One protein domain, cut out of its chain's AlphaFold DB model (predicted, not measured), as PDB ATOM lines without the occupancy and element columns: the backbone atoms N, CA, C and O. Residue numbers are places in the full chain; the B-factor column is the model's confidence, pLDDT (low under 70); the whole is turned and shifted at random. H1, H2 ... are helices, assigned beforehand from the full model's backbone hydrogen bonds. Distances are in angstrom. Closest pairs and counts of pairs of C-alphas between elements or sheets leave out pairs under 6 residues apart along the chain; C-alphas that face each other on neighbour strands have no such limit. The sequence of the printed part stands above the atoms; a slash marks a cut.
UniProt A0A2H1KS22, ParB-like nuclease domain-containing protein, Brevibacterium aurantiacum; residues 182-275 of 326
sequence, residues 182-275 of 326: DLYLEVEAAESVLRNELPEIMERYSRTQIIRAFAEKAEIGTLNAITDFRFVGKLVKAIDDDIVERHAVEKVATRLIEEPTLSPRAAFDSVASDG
ATOM      1  N   ASP A 182     -28.854  15.040 -24.500       95.81
ATOM      2  CA  ASP A 182     -29.365  13.893 -23.744       95.81
ATOM      3  C   ASP A 182     -30.745  14.157 -23.117       95.81
ATOM      4  O   ASP A 182     -31.497  13.204 -22.920       95.81
ATOM      5  N   LEU A 183     -31.095  15.420 -22.824       97.12
ATOM      6  CA  LEU A 183     -32.448  15.793 -22.391       97.12
ATOM      7  C   LEU A 183     -33.448  15.462 -23.479       97.12
ATOM      8  O   LEU A 183     -34.377  14.688 -23.263       97.12
ATOM      9  N   TYR A 184     -33.210  15.999 -24.667       98.12
ATOM     10  CA  TYR A 184     -34.135  15.864 -25.777       98.12
ATOM     11  C   TYR A 184     -34.238  14.431 -26.297       98.12
ATOM     12  O   TYR A 184     -35.302  14.030 -26.757       98.12
ATOM     13  N   LEU A 185     -33.192  13.613 -26.149       98.12
ATOM     14  CA  LEU A 185     -33.286  12.175 -26.417       98.12
ATOM     15  C   LEU A 185     -34.203  11.435 -25.427       98.12
ATOM     16  O   LEU A 185     -34.844  10.462 -25.822       98.12
ATOM     17  N   GLU A 186     -34.266  11.836 -24.158       98.25
ATOM     18  CA  GLU A 186     -35.184  11.234 -23.178       98.25
ATOM     19  C   GLU A 186     -36.607  11.810 -23.323       98.25
ATOM     20  O   GLU A 186     -37.581  11.060 -23.253       98.25
ATOM     21  N   VAL A 187     -36.734  13.105 -23.634       98.19
ATOM     22  CA  VAL A 187     -38.016  13.765 -23.951       98.19
ATOM     23  C   VAL A 187     -38.662  13.153 -25.193       98.19
ATOM     24  O   VAL A 187     -39.838  12.806 -25.150       98.19
ATOM     25  N   GLU A 188     -37.910  12.956 -26.279       97.94
ATOM     26  CA  GLU A 188     -38.419  12.317 -27.500       97.94
ATOM     27  C   GLU A 188     -38.843  10.871 -27.257       97.94
ATOM     28  O   GLU A 188     -39.863  10.442 -27.784       97.94
ATOM     29  N   ALA A 189     -38.110  10.127 -26.422       98.06
ATOM     30  CA  ALA A 189     -38.514   8.773 -26.054       98.06
ATOM     31  C   ALA A 189     -39.856   8.777 -25.309       98.06
ATOM     32  O   ALA A 189     -40.740   7.985 -25.634       98.06
ATOM     33  N   ALA A 190     -40.021   9.671 -24.331       98.00
ATOM     34  CA  ALA A 190     -41.261   9.797 -23.577       98.00
ATOM     35  C   ALA A 190     -42.429  10.269 -24.452       98.00
ATOM     36  O   ALA A 190     -43.506   9.682 -24.392       98.00
ATOM     37  N   GLU A 191     -42.215  11.273 -25.307       97.75
ATOM     38  CA  GLU A 191     -43.213  11.721 -26.280       97.75
ATOM     39  C   GLU A 191     -43.605  10.592 -27.233       97.75
ATOM     40  O   GLU A 191     -44.793  10.357 -27.430       97.75
ATOM     41  N   SER A 192     -42.641   9.836 -27.765       97.50
ATOM     42  CA  SER A 192     -42.939   8.721 -28.661       97.50
ATOM     43  C   SER A 192     -43.765   7.634 -27.980       97.50
ATOM     44  O   SER A 192     -44.585   7.012 -28.654       97.50
ATOM     45  N   VAL A 193     -43.553   7.375 -26.685       97.38
ATOM     46  CA  VAL A 193     -44.398   6.445 -25.924       97.38
ATOM     47  C   VAL A 193     -45.827   6.979 -25.861       97.38
ATOM     48  O   VAL A 193     -46.751   6.260 -26.228       97.38
ATOM     49  N   LEU A 194     -46.018   8.239 -25.459       96.94
ATOM     50  CA  LEU A 194     -47.354   8.844 -25.393       96.94
ATOM     51  C   LEU A 194     -48.050   8.816 -26.757       96.94
ATOM     52  O   LEU A 194     -49.209   8.432 -26.852       96.94
ATOM     53  N   ARG A 195     -47.328   9.161 -27.824       96.00
ATOM     54  CA  ARG A 195     -47.852   9.192 -29.190       96.00
ATOM     55  C   ARG A 195     -48.298   7.828 -29.701       96.00
ATOM     56  O   ARG A 195     -49.267   7.758 -30.450       96.00
ATOM     57  N   ASN A 196     -47.574   6.767 -29.354       96.06
ATOM     58  CA  ASN A 196     -47.879   5.424 -29.839       96.06
ATOM     59  C   ASN A 196     -48.961   4.732 -28.994       96.06
ATOM     60  O   ASN A 196     -49.762   3.986 -29.548       96.06
ATOM     61  N   GLU A 197     -48.993   4.983 -27.683       96.25
ATOM     62  CA  GLU A 197     -49.785   4.185 -26.734       96.25
ATOM     63  C   GLU A 197     -51.009   4.922 -26.153       96.25
ATOM     64  O   GLU A 197     -51.929   4.281 -25.630       96.25
ATOM     65  N   LEU A 198     -51.041   6.260 -26.242       95.38
ATOM     66  CA  LEU A 198     -52.115   7.132 -25.743       95.38
ATOM     67  C   LEU A 198     -52.601   8.106 -26.840       95.38
ATOM     68  O   LEU A 198     -52.312   9.310 -26.781       95.38
ATOM     69  N   PRO A 199     -53.335   7.621 -27.861       93.75
ATOM     70  CA  PRO A 199     -53.850   8.464 -28.943       93.75
ATOM     71  C   PRO A 199     -54.736   9.621 -28.446       93.75
ATOM     72  O   PRO A 199     -54.729  10.689 -29.052       93.75
ATOM     73  N   GLU A 200     -55.413   9.466 -27.308       93.75
ATOM     74  CA  GLU A 200     -56.278  10.478 -26.682       93.75
ATOM     75  C   GLU A 200     -55.499  11.735 -26.245       93.75
ATOM     76  O   GLU A 200     -56.045  12.841 -26.174       93.75
ATOM     77  N   ILE A 201     -54.199  11.589 -25.961       96.31
ATOM     78  CA  ILE A 201     -53.303  12.721 -25.688       96.31
ATOM     79  C   ILE A 201     -52.971  13.449 -26.996       96.31
ATOM     80  O   ILE A 201     -52.925  14.678 -27.011       96.31
ATOM     81  N   MET A 202     -52.797  12.719 -28.103       95.56
ATOM     82  CA  MET A 202     -52.496  13.307 -29.418       95.56
ATOM     83  C   MET A 202     -53.685  14.069 -30.015       95.56
ATOM     84  O   MET A 202     -53.487  14.978 -30.817       95.56
ATOM     85  N   GLU A 203     -54.913  13.735 -29.615       95.69
ATOM     86  CA  GLU A 203     -56.114  14.495 -29.987       95.69
ATOM     87  C   GLU A 203     -56.152  15.892 -29.345       95.69
ATOM     88  O   GLU A 203     -56.788  16.802 -29.877       95.69
ATOM     89  N   ARG A 204     -55.464  16.073 -28.209       97.00
ATOM     90  CA  ARG A 204     -55.500  17.302 -27.399       97.00
ATOM     91  C   ARG A 204     -54.231  18.140 -27.502       97.00
ATOM     92  O   ARG A 204     -54.311  19.366 -27.445       97.00
ATOM     93  N   TYR A 205     -53.077  17.501 -27.669       97.81
ATOM     94  CA  TYR A 205     -51.782  18.170 -27.713       97.81
ATOM     95  C   TYR A 205     -51.002  17.747 -28.949       97.81
ATOM     96  O   TYR A 205     -50.834  16.565 -29.246       97.81
ATOM     97  N   SER A 206     -50.455  18.734 -29.649       97.06
ATOM     98  CA  SER A 206     -49.473  18.484 -30.696       97.06
ATOM     99  C   SER A 206     -48.157  17.986 -30.101       97.06
ATOM    100  O   SER A 206     -47.774  18.331 -28.980       97.06
ATOM    101  N   ARG A 207     -47.394  17.249 -30.910       95.81
ATOM    102  CA  ARG A 207     -46.049  16.786 -30.552       95.81
ATOM    103  C   ARG A 207     -45.135  17.914 -30.059       95.81
ATOM    104  O   ARG A 207     -44.421  17.742 -29.076       95.81
ATOM    105  N   THR A 208     -45.180  19.077 -30.708       97.12
ATOM    106  CA  THR A 208     -44.386  20.249 -30.310       97.12
ATOM    107  C   THR A 208     -44.765  20.746 -28.917       97.12
ATOM    108  O   THR A 208     -43.876  21.045 -28.127       97.12
ATOM    109  N   GLN A 209     -46.060  20.781 -28.580       97.81
ATOM    110  CA  GLN A 209     -46.514  21.178 -27.243       97.81
ATOM    111  C   GLN A 209     -46.019  20.212 -26.164       97.81
ATOM    112  O   GLN A 209     -45.575  20.664 -25.116       97.81
ATOM    113  N   ILE A 210     -46.038  18.903 -26.429       98.12
ATOM    114  CA  ILE A 210     -45.565  17.891 -25.470       98.12
ATOM    115  C   ILE A 210     -44.059  18.022 -25.240       98.12
ATOM    116  O   ILE A 210     -43.614  18.067 -24.095       98.12
ATOM    117  N   ILE A 211     -43.271  18.124 -26.317       98.25
ATOM    118  CA  ILE A 211     -41.814  18.281 -26.216       98.25
ATOM    119  C   ILE A 211     -41.466  19.560 -25.450       98.25
ATOM    120  O   ILE A 211     -40.636  19.506 -24.546       98.25
ATOM    121  N   ARG A 212     -42.134  20.681 -25.756       97.94
ATOM    122  CA  ARG A 212     -41.923  21.953 -25.057       97.94
ATOM    123  C   ARG A 212     -42.282  21.857 -23.575       97.94
ATOM    124  O   ARG A 212     -41.476  22.241 -22.734       97.94
ATOM    125  N   ALA A 213     -43.451  21.298 -23.254       98.19
ATOM    126  CA  ALA A 213     -43.893  21.103 -21.875       98.19
ATOM    127  C   ALA A 213     -42.926  20.223 -21.074       98.19
ATOM    128  O   ALA A 213     -42.754  20.403 -19.872       98.19
ATOM    129  N   PHE A 214     -42.282  19.252 -21.724       98.12
ATOM    130  CA  PHE A 214     -41.286  18.398 -21.087       98.12
ATOM    131  C   PHE A 214     -39.937  19.109 -20.932       98.12
ATOM    132  O   PHE A 214     -39.332  19.002 -19.866       98.12
ATOM    133  N   ALA A 215     -39.487  19.866 -21.933       97.44
ATOM    134  CA  ALA A 215     -38.271  20.678 -21.843       97.44
ATOM    135  C   ALA A 215     -38.365  21.732 -20.723       97.44
ATOM    136  O   ALA A 215     -37.442  21.852 -19.921       97.44
ATOM    137  N   GLU A 216     -39.519  22.392 -20.577       97.88
ATOM    138  CA  GLU A 216     -39.777  23.390 -19.526       97.88
ATOM    139  C   GLU A 216     -39.549  22.833 -18.109       97.88
ATOM    140  O   GLU A 216     -39.058  23.534 -17.227       97.88
ATOM    141  N   LYS A 217     -39.813  21.538 -17.877       97.81
ATOM    142  CA  LYS A 217     -39.550  20.891 -16.576       97.81
ATOM    143  C   LYS A 217     -38.070  20.901 -16.209       97.81
ATOM    144  O   LYS A 217     -37.742  20.944 -15.024       97.81
ATOM    145  N   ALA A 218     -37.181  20.811 -17.199       95.88
ATOM    146  CA  ALA A 218     -35.747  20.928 -16.971       95.88
ATOM    147  C   ALA A 218     -35.363  22.383 -16.672       95.88
ATOM    148  O   ALA A 218     -34.630  22.621 -15.716       95.88
ATOM    149  N   GLU A 219     -35.917  23.338 -17.425       96.19
ATOM    150  CA  GLU A 219     -35.655  24.776 -17.263       96.19
ATOM    151  C   GLU A 219     -35.994  25.286 -15.862       96.19
ATOM    152  O   GLU A 219     -35.223  26.041 -15.273       96.19
ATOM    153  N   ILE A 220     -37.121  24.842 -15.297       96.69
ATOM    154  CA  ILE A 220     -37.560  25.288 -13.969       96.69
ATOM    155  C   ILE A 220     -37.026  24.422 -12.816       96.69
ATOM    156  O   ILE A 220     -37.382  24.653 -11.660       96.69
ATOM    157  N   GLY A 221     -36.197  23.412 -13.105       95.50
ATOM    158  CA  GLY A 221     -35.590  22.548 -12.089       95.50
ATOM    159  C   GLY A 221     -36.531  21.511 -11.460       95.50
ATOM    160  O   GLY A 221     -36.271  21.041 -10.356       95.50
ATOM    161  N   THR A 222     -37.614  21.124 -12.142       96.81
ATOM    162  CA  THR A 222     -38.562  20.092 -11.667       96.81
ATOM    163  C   THR A 222     -37.954  18.682 -11.664       96.81
ATOM    164  O   THR A 222     -38.399  17.802 -10.922       96.81
ATOM    165  N   LEU A 223     -36.976  18.420 -12.532       95.12
ATOM    166  CA  LEU A 223     -36.387  17.090 -12.714       95.12
ATOM    167  C   LEU A 223     -35.273  16.825 -11.693       95.12
ATOM    168  O   LEU A 223     -34.370  17.640 -11.539       95.12
ATOM    169  N   ASN A 224     -35.267  15.635 -11.082       90.88
ATOM    170  CA  ASN A 224     -34.119  15.186 -10.280       90.88
ATOM    171  C   ASN A 224     -33.007  14.642 -11.180       90.88
ATOM    172  O   ASN A 224     -31.818  14.807 -10.916       90.88
ATOM    173  N   ALA A 225     -33.409  13.953 -12.249       94.81
ATOM    174  CA  ALA A 225     -32.523  13.454 -13.279       94.81
ATOM    175  C   ALA A 225     -33.239  13.480 -14.626       94.81
ATOM    176  O   ALA A 225     -34.434  13.229 -14.727       94.81
ATOM    177  N   ILE A 226     -32.484  13.680 -15.700       94.75
ATOM    178  CA  ILE A 226     -33.039  13.659 -17.060       94.75
ATOM    179  C   ILE A 226     -33.655  12.296 -17.408       94.75
ATOM    180  O   ILE A 226     -34.634  12.210 -18.142       94.75
ATOM    181  N   THR A 227     -33.137  11.219 -16.815       96.88
ATOM    182  CA  THR A 227     -33.700   9.873 -16.961       96.88
ATOM    183  C   THR A 227     -35.084   9.712 -16.328       96.88
ATOM    184  O   THR A 227     -35.690   8.656 -16.509       96.88
ATOM    185  N   ASP A 228     -35.601  10.710 -15.601       97.19
ATOM    186  CA  ASP A 228     -36.949  10.665 -15.029       97.19
ATOM    187  C   ASP A 228     -38.011  10.480 -16.125       97.19
ATOM    188  O   ASP A 228     -38.995   9.780 -15.907       97.19
ATOM    189  N   PHE A 229     -37.788  10.971 -17.349       98.06
ATOM    190  CA  PHE A 229     -38.698  10.741 -18.481       98.06
ATOM    191  C   PHE A 229     -38.937   9.258 -18.808       98.06
ATOM    192  O   PHE A 229     -39.998   8.906 -19.323       98.06
ATOM    193  N   ARG A 230     -38.038   8.344 -18.417       97.81
ATOM    194  CA  ARG A 230     -38.255   6.890 -18.559       97.81
ATOM    195  C   ARG A 230     -39.435   6.379 -17.732       97.81
ATOM    196  O   ARG A 230     -39.976   5.316 -18.037       97.81
ATOM    197  N   PHE A 231     -39.852   7.113 -16.699       97.75
ATOM    198  CA  PHE A 231     -41.056   6.793 -15.933       97.75
ATOM    199  C   PHE A 231     -42.342   7.005 -16.735       97.75
ATOM    200  O   PHE A 231     -43.318   6.330 -16.436       97.75
ATOM    201  N   VAL A 232     -42.338   7.815 -17.802       97.56
ATOM    202  CA  VAL A 232     -43.478   7.892 -18.735       97.56
ATOM    203  C   VAL A 232     -43.707   6.536 -19.408       97.56
ATOM    204  O   VAL A 232     -44.830   6.043 -19.443       97.56
ATOM    205  N   GLY A 233     -42.626   5.872 -19.835       96.75
ATOM    206  CA  GLY A 233     -42.669   4.498 -20.345       96.75
ATOM    207  C   GLY A 233     -43.243   3.503 -19.338       96.75
ATOM    208  O   GLY A 233     -44.084   2.681 -19.687       96.75
ATOM    209  N   LYS A 234     -42.821   3.594 -18.072       95.75
ATOM    210  CA  LYS A 234     -43.343   2.733 -16.999       95.75
ATOM    211  C   LYS A 234     -44.808   3.015 -16.675       95.75
ATOM    212  O   LYS A 234     -45.545   2.083 -16.397       95.75
ATOM    213  N   LEU A 235     -45.215   4.282 -16.700       95.50
ATOM    214  CA  LEU A 235     -46.588   4.699 -16.443       95.50
ATOM    215  C   LEU A 235     -47.534   4.115 -17.495       95.50
ATOM    216  O   LEU A 235     -48.563   3.555 -17.142       95.50
ATOM    217  N   VAL A 236     -47.159   4.191 -18.771       96.06
ATOM    218  CA  VAL A 236     -47.941   3.595 -19.860       96.06
ATOM    219  C   VAL A 236     -47.936   2.070 -19.781       96.06
ATOM    220  O   VAL A 236     -48.993   1.455 -19.872       96.06
ATOM    221  N   LYS A 237     -46.779   1.454 -19.511       95.62
ATOM    222  CA  LYS A 237     -46.676   0.000 -19.327       95.62
ATOM    223  C   LYS A 237     -47.549  -0.526 -18.176       95.62
ATOM    224  O   LYS A 237     -47.995  -1.666 -18.224       95.62
ATOM    225  N   ALA A 238     -47.832   0.297 -17.167       94.94
ATOM    226  CA  ALA A 238     -48.719  -0.073 -16.066       94.94
ATOM    227  C   ALA A 238     -50.149  -0.411 -16.532       94.94
ATOM    228  O   ALA A 238     -50.849  -1.140 -15.834       94.94
ATOM    229  N   ILE A 239     -50.566   0.087 -17.704       94.31
ATOM    230  CA  ILE A 239     -51.828  -0.295 -18.350       94.31
ATOM    231  C   ILE A 239     -51.748  -1.752 -18.820       94.31
ATOM    232  O   ILE A 239     -52.633  -2.545 -18.518       94.31
ATOM    233  N   ASP A 240     -50.675  -2.112 -19.527       92.81
ATOM    234  CA  ASP A 240     -50.479  -3.464 -20.073       92.81
ATOM    235  C   ASP A 240     -50.266  -4.512 -18.975       92.81
ATOM    236  O   ASP A 240     -50.657  -5.668 -19.123       92.81
ATOM    237  N   ASP A 241     -49.641  -4.103 -17.869       92.50
ATOM    238  CA  ASP A 241     -49.415  -4.949 -16.698       92.50
ATOM    239  C   ASP A 241     -50.680  -5.094 -15.809       92.50
ATOM    240  O   ASP A 241     -50.596  -5.752 -14.769       92.50
ATOM    241  N   ASP A 242     -51.820  -4.500 -16.203       91.81
ATOM    242  CA  ASP A 242     -53.099  -4.447 -15.460       91.81
ATOM    243  C   ASP A 242     -52.950  -3.875 -14.038       91.81
ATOM    244  O   ASP A 242     -53.609  -4.282 -13.083       91.81
ATOM    245  N   ILE A 243     -52.015  -2.935 -13.878       92.19
ATOM    246  CA  ILE A 243     -51.722  -2.280 -12.600       92.19
ATOM    247  C   ILE A 243     -52.599  -1.041 -12.422       92.19
ATOM    248  O   ILE A 243     -53.008  -0.718 -11.307       92.19
ATOM    249  N   VAL A 244     -52.859  -0.320 -13.514       92.69
ATOM    250  CA  VAL A 244     -53.600   0.942 -13.504       92.69
ATOM    251  C   VAL A 244     -54.583   0.977 -14.664       92.69
ATOM    252  O   VAL A 244     -54.230   0.677 -15.803       92.69
ATOM    253  N   GLU A 245     -55.800   1.452 -14.403       93.56
ATOM    254  CA  GLU A 245     -56.762   1.747 -15.461       93.56
ATOM    255  C   GLU A 245     -56.247   2.829 -16.426       93.56
ATOM    256  O   GLU A 245     -55.753   3.887 -16.020       93.56
ATOM    257  N   ARG A 246     -56.468   2.617 -17.729       94.62
ATOM    258  CA  ARG A 246     -56.077   3.552 -18.800       94.62
ATOM    259  C   ARG A 246     -56.501   4.999 -18.525       94.62
ATOM    260  O   ARG A 246     -55.708   5.912 -18.736       94.62
ATOM    261  N   HIS A 247     -57.713   5.213 -18.011       94.44
ATOM    262  CA  HIS A 247     -58.233   6.557 -17.737       94.44
ATOM    263  C   HIS A 247     -57.440   7.305 -16.648       94.44
ATOM    264  O   HIS A 247     -57.239   8.518 -16.735       94.44
ATOM    265  N   ALA A 248     -56.937   6.598 -15.631       94.69
ATOM    266  CA  ALA A 248     -56.101   7.209 -14.602       94.69
ATOM    267  C   ALA A 248     -54.731   7.623 -15.168       94.69
ATOM    268  O   ALA A 248     -54.246   8.719 -14.867       94.69
ATOM    269  N   VAL A 249     -54.148   6.796 -16.045       96.12
ATOM    270  CA  VAL A 249     -52.911   7.133 -16.765       96.12
ATOM    271  C   VAL A 249     -53.117   8.333 -17.685       96.12
ATOM    272  O   VAL A 249     -52.309   9.257 -17.658       96.12
ATOM    273  N   GLU A 250     -54.214   8.374 -18.439       95.75
ATOM    274  CA  GLU A 250     -54.564   9.504 -19.305       95.75
ATOM    275  C   GLU A 250     -54.664  10.818 -18.509       95.75
ATOM    276  O   GLU A 250     -54.098  11.845 -18.902       95.75
ATOM    277  N   LYS A 251     -55.346  10.794 -17.357       96.50
ATOM    278  CA  LYS A 251     -55.486  11.961 -16.477       96.50
ATOM    279  C   LYS A 251     -54.134  12.452 -15.959       96.50
ATOM    280  O   LYS A 251     -53.889  13.657 -15.933       96.50
ATOM    281  N   VAL A 252     -53.244  11.544 -15.563       97.12
ATOM    282  CA  VAL A 252     -51.910  11.921 -15.078       97.12
ATOM    283  C   VAL A 252     -50.984  12.354 -16.206       97.12
ATOM    284  O   VAL A 252     -50.243  13.312 -16.016       97.12
ATOM    285  N   ALA A 253     -51.055  11.739 -17.384       97.38
ATOM    286  CA  ALA A 253     -50.322  12.193 -18.565       97.38
ATOM    287  C   ALA A 253     -50.753  13.610 -18.983       97.38
ATOM    288  O   ALA A 253     -49.900  14.446 -19.270       97.38
ATOM    289  N   THR A 254     -52.056  13.906 -18.921       98.06
ATOM    290  CA  THR A 254     -52.603  15.258 -19.135       98.06
ATOM    291  C   THR A 254     -51.980  16.257 -18.157       98.06
ATOM    292  O   THR A 254     -51.367  17.235 -18.574       98.06
ATOM    293  N   ARG A 255     -52.036  15.965 -16.851       98.06
ATOM    294  CA  ARG A 255     -51.413  16.809 -15.818       98.06
ATOM    295  C   ARG A 255     -49.905  16.938 -15.997       98.06
ATOM    296  O   ARG A 255     -49.354  18.004 -15.768       98.06
ATOM    297  N   LEU A 256     -49.225  15.874 -16.419       97.75
ATOM    298  CA  LEU A 256     -47.788  15.903 -16.673       97.75
ATOM    299  C   LEU A 256     -47.439  16.887 -17.796       97.75
ATOM    300  O   LEU A 256     -46.388  17.516 -17.721       97.75
ATOM    301  N   ILE A 257     -48.299  17.047 -18.802       98.00
ATOM    302  CA  ILE A 257     -48.125  18.042 -19.868       98.00
ATOM    303  C   ILE A 257     -48.495  19.449 -19.374       98.00
ATOM    304  O   ILE A 257     -47.795  20.404 -19.686       98.00
ATOM    305  N   GLU A 258     -49.563  19.591 -18.589       98.06
ATOM    306  CA  GLU A 258     -50.107  20.902 -18.198       98.06
ATOM    307  C   GLU A 258     -49.456  21.538 -16.961       98.06
ATOM    308  O   GLU A 258     -49.503  22.756 -16.812       98.06
ATOM    309  N   GLU A 259     -48.867  20.747 -16.058       97.88
ATOM    310  CA  GLU A 259     -48.275  21.208 -14.798       97.88
ATOM    311  C   GLU A 259     -46.736  21.163 -14.883       97.88
ATOM    312  O   GLU A 259     -46.142  20.090 -14.709       97.88
ATOM    313  N   PRO A 260     -46.031  22.295 -15.086       97.06
ATOM    314  CA  PRO A 260     -44.567  22.309 -15.190       97.06
ATOM    315  C   PRO A 260     -43.856  21.752 -13.948       97.06
ATOM    316  O   PRO A 260     -42.795  21.140 -14.054       97.06
ATOM    317  N   THR A 261     -44.463  21.892 -12.768       97.38
ATOM    318  CA  THR A 261     -43.912  21.436 -11.481       97.38
ATOM    319  C   THR A 261     -44.097  19.939 -11.219       97.38
ATOM    320  O   THR A 261     -43.528  19.412 -10.266       97.38
ATOM    321  N   LEU A 262     -44.893  19.232 -12.029       97.88
ATOM    322  CA  LEU A 262     -45.069  17.787 -11.896       97.88
ATOM    323  C   LEU A 262     -43.958  17.054 -12.658       97.88
ATOM    324  O   LEU A 262     -43.888  17.132 -13.886       97.88
ATOM    325  N   SER A 263     -43.092  16.327 -11.949       97.56
ATOM    326  CA  SER A 263     -42.048  15.516 -12.586       97.56
ATOM    327  C   SER A 263     -42.617  14.197 -13.132       97.56
ATOM    328  O   SER A 263     -43.576  13.662 -12.568       97.56
ATOM    329  N   PRO A 264     -42.018  13.606 -14.186       97.94
ATOM    330  CA  PRO A 264     -42.436  12.294 -14.690       97.94
ATOM    331  C   PRO A 264     -42.397  11.188 -13.627       97.94
ATOM    332  O   PRO A 264     -43.244  10.296 -13.617       97.94
ATOM    333  N   ARG A 265     -41.429  11.262 -12.705       97.12
ATOM    334  CA  ARG A 265     -41.328  10.331 -11.581       97.12
ATOM    335  C   ARG A 265     -42.476  10.515 -10.593       97.12
ATOM    336  O   ARG A 265     -43.123   9.534 -10.261       97.12
ATOM    337  N   ALA A 266     -42.776  11.747 -10.184       96.94
ATOM    338  CA  ALA A 266     -43.895  12.019  -9.280       96.94
ATOM    339  C   ALA A 266     -45.249  11.644  -9.907       96.94
ATOM    340  O   ALA A 266     -46.122  11.111  -9.225       96.94
ATOM    341  N   ALA A 267     -45.410  11.866 -11.214       96.75
ATOM    342  CA  ALA A 267     -46.570  11.412 -11.973       96.75
ATOM    343  C   ALA A 267     -46.731   9.883 -11.889       96.75
ATOM    344  O   ALA A 267     -47.799   9.398 -11.519       96.75
ATOM    345  N   PHE A 268     -45.661   9.127 -12.148       97.12
ATOM    346  CA  PHE A 268     -45.652   7.672 -11.980       97.12
ATOM    347  C   PHE A 268     -45.945   7.242 -10.535       97.12
ATOM    348  O   PHE A 268     -46.795   6.378 -10.314       97.12
ATOM    349  N   ASP A 269     -45.281   7.866  -9.561       96.06
ATOM    350  CA  ASP A 269     -45.424   7.531  -8.144       96.06
ATOM    351  C   ASP A 269     -46.869   7.739  -7.664       96.06
ATOM    352  O   ASP A 269     -47.377   6.933  -6.893       96.06
ATOM    353  N   SER A 270     -47.567   8.751  -8.190       94.00
ATOM    354  CA  SER A 270     -48.942   9.078  -7.794       94.00
ATOM    355  C   SER A 270     -50.011   8.061  -8.206       94.00
ATOM    356  O   SER A 270     -51.128   8.144  -7.700       94.00
ATOM    357  N   VAL A 271     -49.713   7.150  -9.141       93.75
ATOM    358  CA  VAL A 271     -50.734   6.260  -9.723       93.75
ATOM    359  C   VAL A 271     -50.275   4.814  -9.905       93.75
ATOM    360  O   VAL A 271     -51.082   3.910  -9.726       93.75
ATOM    361  N   ALA A 272     -49.010   4.560 -10.248       91.56
ATOM    362  CA  ALA A 272     -48.547   3.220 -10.619       91.56
ATOM    363  C   ALA A 272     -47.568   2.585  -9.616       91.56
ATOM    364  O   ALA A 272     -47.428   1.361  -9.604       91.56
ATOM    365  N   SER A 273     -46.876   3.378  -8.786       89.94
ATOM    366  CA  SER A 273     -45.811   2.860  -7.906       89.94
ATOM    367  C   SER A 273     -46.311   1.786  -6.935       89.94
ATOM    368  O   SER A 273     -45.700   0.717  -6.843       89.94
ATOM    369  N   ASP A 274     -47.441   2.022  -6.269       88.75
ATOM    370  CA  ASP A 274     -47.986   1.087  -5.278       88.75
ATOM    371  C   ASP A 274     -48.407  -0.239  -5.911       88.75
ATOM    372  O   ASP A 274     -48.104  -1.311  -5.388       88.75
ATOM    373  N   GLY A 275     -49.028  -0.192  -7.087       88.31
ATOM    374  CA  GLY A 275     -49.434  -1.402  -7.787       88.31
ATOM    375  C   GLY A 275     -48.241  -2.220  -8.312       88.31
ATOM    376  O   GLY A 275     -48.233  -3.447  -8.197       88.31
TER     377      GLY A 275
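What this domain is: This is residues 182 to 275 of the 326 residues of the protein "ParB-like nuclease domain-containing protein" of Brevibacterium aurantiacum (UniProt A0A2H1KS22). Six helices make a compact ball: H1 and H4 lie side by side, and H5 folds back from H4 as a hairpin. H3 packs across H1 and the last residues of H5, while short H6 packs on H4 and H5. The 94 printed residues, all helix in class, hold H1 to H6 in chain order; the radius of gyration of the C-alphas is 11.9 A, the spans 33 by 27 by 21 A.

How they stand to each other: H1, residues 182 to 197, touches H4, residues 226 to 240, at a shallow tilt of 14 degrees, the same way; their closest C-alphas, Ala 190 and Val 232, are 5.7 A apart. The hub H5, residues 246 to 258, touches H2, residues 199 to 202, H3, residues 207 to 219, H4, and H6, residues 264 to 269. Every O i to N i+4 pair is within hydrogen-bond range in H1, H5 and H6, 7 of 9 in H3, and 5 of 11 in H4, with 11 of 12 O i to N i+3 pairs.

Where its parts are: H1 begins at C-alpha 182 (-29.365, 13.893, -23.744) and spans 22.8 A; H4 spans 24.6 A. H6 ends at C-alpha 269 (-45.424, 7.531, -8.144).

The domain as a whole: The printed part has no cut, no long link and no residue under 70.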